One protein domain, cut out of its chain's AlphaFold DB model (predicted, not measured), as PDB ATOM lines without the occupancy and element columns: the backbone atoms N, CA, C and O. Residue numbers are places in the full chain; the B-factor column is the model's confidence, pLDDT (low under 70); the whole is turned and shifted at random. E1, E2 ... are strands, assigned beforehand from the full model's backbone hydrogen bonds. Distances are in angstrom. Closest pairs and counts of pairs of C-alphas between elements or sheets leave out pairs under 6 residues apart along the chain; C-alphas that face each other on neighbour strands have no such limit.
ATOM      1  N   GLY A  78      38.070  31.445 -10.908       86.44
ATOM      2  CA  GLY A  78      39.329  31.498 -10.185       86.44
ATOM      3  C   GLY A  78      39.290  32.496  -9.041       86.44
ATOM      4  O   GLY A  78      38.235  32.977  -8.630       86.44
ATOM      5  N   LYS A  79      40.480  32.826  -8.538       89.62
ATOM      6  CA  LYS A  79      40.637  33.825  -7.480       89.62
ATOM      7  C   LYS A  79      40.220  35.208  -7.979       89.62
ATOM      8  O   LYS A  79      40.517  35.583  -9.116       89.62
ATOM      9  N   VAL A  80      39.587  35.960  -7.085       91.50
ATOM     10  CA  VAL A  80      39.303  37.380  -7.279       91.50
ATOM     11  C   VAL A  80      40.624  38.148  -7.309       91.50
ATOM     12  O   VAL A  80      41.475  37.969  -6.439       91.50
ATOM     13  N   LYS A  81      40.789  39.007  -8.310       90.62
ATOM     14  CA  LYS A  81      41.872  39.984  -8.411       90.62
ATOM     15  C   LYS A  81      41.290  41.370  -8.170       90.62
ATOM     16  O   LYS A  81      40.243  41.700  -8.716       90.62
ATOM     17  N   ILE A  82      41.966  42.168  -7.351       94.06
ATOM     18  CA  ILE A  82      41.540  43.532  -7.039       94.06
ATOM     19  C   ILE A  82      42.631  44.494  -7.489       94.06
ATOM     20  O   ILE A  82      43.739  44.481  -6.954       94.06
ATOM     21  N   LEU A  83      42.287  45.354  -8.441       94.19
ATOM     22  CA  LEU A  83      43.031  46.561  -8.750       94.19
ATOM     23  C   LEU A  83      42.433  47.703  -7.928       94.19
ATOM     24  O   LEU A  83      41.261  48.047  -8.080       94.19
ATOM     25  N   LYS A  84      43.224  48.263  -7.012       95.44
ATOM     26  CA  LYS A  84      42.751  49.313  -6.102       95.44
ATOM     27  C   LYS A  84      42.472  50.616  -6.871       95.44
ATOM     28  O   LYS A  84      43.281  50.981  -7.724       95.44
ATOM     29  N   PRO A  85      41.383  51.337  -6.551       97.25
ATOM     30  CA  PRO A  85      41.113  52.651  -7.128       97.25
ATOM     31  C   PRO A  85      42.138  53.694  -6.666       97.25
ATOM     32  O   PRO A  85      42.678  53.622  -5.559       97.25
ATOM     33  N   GLY A  86      42.361  54.702  -7.505       95.81
ATOM     34  CA  GLY A  86      43.134  55.896  -7.177       95.81
ATOM     35  C   GLY A  86      42.244  57.107  -6.892       95.81
ATOM     36  O   GLY A  86      41.032  57.000  -6.721       95.81
ATOM     37  N   CYS A  87      42.846  58.299  -6.847       95.94
ATOM     38  CA  CYS A  87      42.085  59.546  -6.682       95.94
ATOM     39  C   CYS A  87      41.178  59.867  -7.873       95.94
ATOM     40  O   CYS A  87      40.127  60.467  -7.681       95.94
ATOM     41  N   THR A  88      41.610  59.510  -9.082       95.50
ATOM     42  CA  THR A  88      40.874  59.752 -10.333       95.50
ATOM     43  C   THR A  88      40.685  58.483 -11.154       95.50
ATOM     44  O   THR A  88      39.756  58.416 -11.946       95.50
ATOM     45  N   SER A  89      41.544  57.479 -10.974       95.19
ATOM     46  CA  SER A  89      41.389  56.172 -11.603       95.19
ATOM     47  C   SER A  89      40.403  55.313 -10.816       95.19
ATOM     48  O   SER A  89      40.490  55.213  -9.589       95.19
ATOM     49  N   VAL A  90      39.484  54.671 -11.531       96.44
ATOM     50  CA  VAL A  90      38.663  53.595 -10.969       96.44
ATOM     51  C   VAL A  90      39.535  52.376 -10.670       96.44
ATOM     52  O   VAL A  90      40.596  52.177 -11.262       96.44
ATOM     53  N   GLY A  91      39.094  51.581  -9.706       94.50
ATOM     54  CA  GLY A  91      39.617  50.249  -9.450       94.50
ATOM     55  C   GLY A  91      38.736  49.202 -10.115       94.50
ATOM     56  O   GLY A  91      37.659  49.506 -10.627       94.50
ATOM     57  N   TYR A  92      39.173  47.951 -10.060       93.81
ATOM     58  CA  TYR A  92      38.433  46.828 -10.622       93.81
ATOM     59  C   TYR A  92      38.532  45.623  -9.708       93.81
ATOM     60  O   TYR A  92      39.585  45.337  -9.139       93.81
ATOM     61  N   LYS A  93      37.441  44.878  -9.618       92.88
ATOM     62  CA  LYS A  93      37.404  43.552  -9.027       92.88
ATOM     63  C   LYS A  93      37.057  42.572 -10.134       92.88
ATOM     64  O   LYS A  93      35.974  42.635 -10.708       92.88
ATOM     65  N   THR A  94      37.998  41.694 -10.453       89.75
ATOM     66  CA  THR A  94      37.870  40.778 -11.581       89.75
ATOM     67  C   THR A  94      38.042  39.328 -11.166       89.75
ATOM     68  O   THR A  94      38.751  39.008 -10.211       89.75
ATOM     69  N   THR A  95      37.398  38.417 -11.889       88.19
ATOM     70  CA  THR A  95      37.625  36.971 -11.752       88.19
ATOM     71  C   THR A  95      37.983  36.380 -13.105       88.19
ATOM     72  O   THR A  95      37.534  36.871 -14.129       88.19
ATOM     73  N   ASN A  96      38.812  35.337 -13.137       85.56
ATOM     74  CA  ASN A  96      39.226  34.676 -14.380       85.56
ATOM     75  C   ASN A  96      38.823  33.209 -14.378       85.56
ATOM     76  O   ASN A  96      38.764  32.586 -13.318       85.56
ATOM     77  N   CYS A  97      38.611  32.631 -15.558       87.25
ATOM     78  CA  CYS A  97      38.435  31.190 -15.669       87.25
ATOM     79  C   CYS A  97      39.777  30.470 -15.472       87.25
ATOM     80  O   CYS A  97      40.780  30.816 -16.087       87.25
ATOM     81  N   THR A  98      39.800  29.427 -14.642       87.56
ATOM     82  CA  THR A  98      41.025  28.642 -14.375       87.56
ATOM     83  C   THR A  98      41.305  27.556 -15.417       87.56
ATOM     84  O   THR A  98      42.352  26.911 -15.379       87.56
ATOM     85  N   ARG A  99      40.374  27.314 -16.349       85.69
ATOM     86  CA  ARG A  99      40.551  26.309 -17.407       85.69
ATOM     87  C   ARG A  99      41.529  26.827 -18.465       85.69
ATOM     88  O   ARG A  99      41.314  27.889 -19.040       85.69
ATOM     89  N   LYS A 100      42.577  26.045 -18.753       81.31
ATOM     90  CA  LYS A 100      43.556  26.349 -19.811       81.31
ATOM     91  C   LYS A 100      42.851  26.532 -21.165       81.31
ATOM     92  O   LYS A 100      42.002  25.717 -21.520       81.31
ATOM     93  N   GLY A 101      43.214  27.580 -21.905       72.31
ATOM     94  CA  GLY A 101      42.647  27.885 -23.228       72.31
ATOM     95  C   GLY A 101      41.233  28.480 -23.209       72.31
ATOM     96  O   GLY A 101      40.581  28.535 -24.248       72.31
ATOM     97  N   CYS A 102      40.728  28.908 -22.047       80.25
ATOM     98  CA  CYS A 102      39.481  29.663 -21.968       80.25
ATOM     99  C   CYS A 102      39.739  31.116 -22.393       80.25
ATOM    100  O   CYS A 102      40.133  31.924 -21.561       80.25
ATOM    101  N   MET A 103      39.537  31.418 -23.680       62.69
ATOM    102  CA  MET A 103      39.775  32.756 -24.237       62.69
ATOM    103  C   MET A 103      38.744  33.775 -23.738       62.69
ATOM    104  O   MET A 103      39.098  34.871 -23.329       62.69
ATOM    105  N   ASN A 104      37.471  33.376 -23.714       55.88
ATOM    106  CA  ASN A 104      36.366  34.306 -23.539       55.88
ATOM    107  C   ASN A 104      35.505  33.831 -22.389       55.88
ATOM    108  O   ASN A 104      34.836  32.800 -22.439       55.88
ATOM    109  N   SER A 105      35.576  34.605 -21.336       50.31
ATOM    110  CA  SER A 105      34.593  34.642 -20.287       50.31
ATOM    111  C   SER A 105      33.462  35.557 -20.770       50.31
ATOM    112  O   SER A 105      33.743  36.591 -21.366       50.31
ATOM    113  N   TYR A 106      32.195  35.159 -20.646       43.97
ATOM    114  CA  TYR A 106      31.083  35.949 -21.192       43.97
ATOM    115  C   TYR A 106      31.084  37.380 -20.634       43.97
ATOM    116  O   TYR A 106      30.838  37.579 -19.449       43.97
ATOM    117  N   GLY A 107      31.365  38.352 -21.509       43.50
ATOM    118  CA  GLY A 107      31.464  39.768 -21.158       43.50
ATOM    119  C   GLY A 107      32.486  40.538 -21.995       43.50
ATOM    120  O   GLY A 107      33.341  41.187 -21.416       43.50
ATOM    121  N   GLY A 108      32.418  40.437 -23.330       42.50
ATOM    122  CA  GLY A 108      32.845  41.478 -24.286       42.50
ATOM    123  C   GLY A 108      34.250  42.094 -24.220       42.50
ATOM    124  O   GLY A 108      34.476  43.043 -24.959       42.50
ATOM    125  N   ALA A 109      35.173  41.614 -23.391       40.62
ATOM    126  CA  ALA A 109      36.526  42.145 -23.311       40.62
ATOM    127  C   ALA A 109      37.529  41.162 -23.915       40.62
ATOM    128  O   ALA A 109      37.446  39.946 -23.738       40.62
ATOM    129  N   GLU A 110      38.500  41.745 -24.596       49.91
ATOM    130  CA  GLU A 110      39.687  41.164 -25.239       49.91
ATOM    131  C   GLU A 110      40.589  40.422 -24.222       49.91
ATOM    132  O   GLU A 110      41.501  39.674 -24.579       49.91
ATOM    133  N   ASP A 111      40.251  40.552 -22.937       49.25
ATOM    134  CA  ASP A 111      40.973  40.078 -21.775       49.25
ATOM    135  C   ASP A 111      40.038  39.227 -20.889       49.25
ATOM    136  O   ASP A 111      39.329  39.728 -20.033       49.25
ATOM    137  N   GLY A 112      40.030  37.912 -21.133       62.75
ATOM    138  CA  GLY A 112      39.627  36.733 -20.329       62.75
ATOM    139  C   GLY A 112      38.810  36.749 -19.006       62.75
ATOM    140  O   GLY A 112      38.702  35.673 -18.399       62.75
ATOM    141  N   TYR A 113      38.208  37.837 -18.517       65.94
ATOM    142  CA  TYR A 113      37.577  37.919 -17.185       65.94
ATOM    143  C   TYR A 113      36.106  37.454 -17.146       65.94
ATOM    144  O   TYR A 113      35.286  37.875 -17.951       65.94
ATOM    145  N   LEU A 114      35.756  36.597 -16.174       76.75
ATOM    146  CA  LEU A 114      34.398  36.087 -15.881       76.75
ATOM    147  C   LEU A 114      33.476  37.121 -15.275       76.75
ATOM    148  O   LEU A 114      32.292  37.140 -15.587       76.75
ATOM    149  N   THR A 115      34.016  37.950 -14.400       80.81
ATOM    150  CA  THR A 115      33.297  39.082 -13.842       80.81
ATOM    151  C   THR A 115      34.237  40.266 -13.822       80.81
ATOM    152  O   THR A 115      35.435  40.106 -13.561       80.81
ATOM    153  N   VAL A 116      33.686  41.444 -14.099       86.69
ATOM    154  CA  VAL A 116      34.364  42.729 -13.962       86.69
ATOM    155  C   VAL A 116      33.409  43.654 -13.226       86.69
ATOM    156  O   VAL A 116      32.379  44.053 -13.757       86.69
ATOM    157  N   GLU A 117      33.747  43.969 -11.985       90.50
ATOM    158  CA  GLU A 117      33.050  44.962 -11.173       90.50
ATOM    159  C   GLU A 117      33.949  46.194 -11.057       90.50
ATOM    160  O   GLU A 117      35.129  46.083 -10.702       90.50
ATOM    161  N   THR A 118      33.416  47.373 -11.363       93.19
ATOM    162  CA  THR A 118      34.147  48.632 -11.209       93.19
ATOM    163  C   THR A 118      34.078  49.111  -9.763       93.19
ATOM    164  O   THR A 118      33.060  48.999  -9.084       93.19
ATOM    165  N   ILE A 119      35.189  49.658  -9.278       95.94
ATOM    166  CA  ILE A 119      35.284  50.287  -7.964       95.94
ATOM    167  C   ILE A 119      35.467  51.788  -8.210       95.94
ATOM    168  O   ILE A 119      36.455  52.165  -8.850       95.94
ATOM    169  N   PRO A 120      34.560  52.660  -7.735       96.56
ATOM    170  CA  PRO A 120      34.666  54.096  -7.962       96.56
ATOM    171  C   PRO A 120      36.004  54.679  -7.499       96.56
ATOM    172  O   PRO A 120      36.615  54.208  -6.534       96.56
TER     173      PRO A 120
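What this domain is: This is residues 78 to 120 of the 163 residues of an uncharacterized protein of Eubacterium hallii CAG:12 (UniProt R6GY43). The domain is a narrow ribbon of three antiparallel strands side by side, E1, E2 and E3, with E2 in the middle and no named helix over either face. The loop of residues 84 to 90 turns the chain at one end of the ribbon, and at the other end the long loop of residues 98 to 112 swings out beyond E2 and folds back to begin E3. The printed part has 43 residues, with no named helix and three named strands in the order E1, E2, E3 both along the chain and across the sheet. The class is all strand, though 20 of the 43 printed residues are in named elements, under half. The whole is flat and only just loose, close to compact, with a radius of gyration of the C-alphas of 11.3 A and spans of 36 by 20 by 11 A.

Where its parts are: E1 is residues 78 to 83, 15.6 A from first to last C-alpha, and begins at C-alpha 78 at (39.329, 31.498, -10.185). E2 is residues 91 to 97, 20.1 A long, from C-alpha 91 at (39.617, 50.249, -9.450) to C-alpha 97 at (38.435, 31.190, -15.669). E3 is residues 113 to 119, 15.6 A long, and ends at C-alpha 119 at (35.284, 50.287, -7.964).

How they stand to each other: The three strands form a meander, each strand the antiparallel neighbour of the one before. E1 and E2 are a hairpin, with 162 degrees between their N-to-C directions. The C-alphas of Ile 82 and Lys 93 face each other at 4.6 A. N 81 and O 94 are 2.8 A apart, and N 94 and O 81 are also 2.8 A apart, both pairs within hydrogen-bond range. E2 and E3 are a hairpin too, with 168 degrees between their directions. The C-alphas of Gly 91 and Ile 119 face each other at 4.6 A. N 93 and O 117 are 2.8 A apart and N 114 and O 95 are 2.7 A apart, within hydrogen-bond range. E1 and E3 are the edge strands, and E2 is the inner strand. The sheet's C-alphas lie up to 3.5 A off the best plane through them.

The domain as a whole: The two C-alphas farthest apart are those of Cys 87 and Lys 100, at 35.7 A. The first and last printed C-alphas, of Gly 78 and Pro 120, are 23.2 A apart. The printed part has no cut. The link from E1 to E2, with 7 residues, is short, and the link from E2 to E3, with 15 residues, is long. The mean pLDDT of the printed part is 80.1; residues 103 to 113, of which 113 belongs to E3, are under 70.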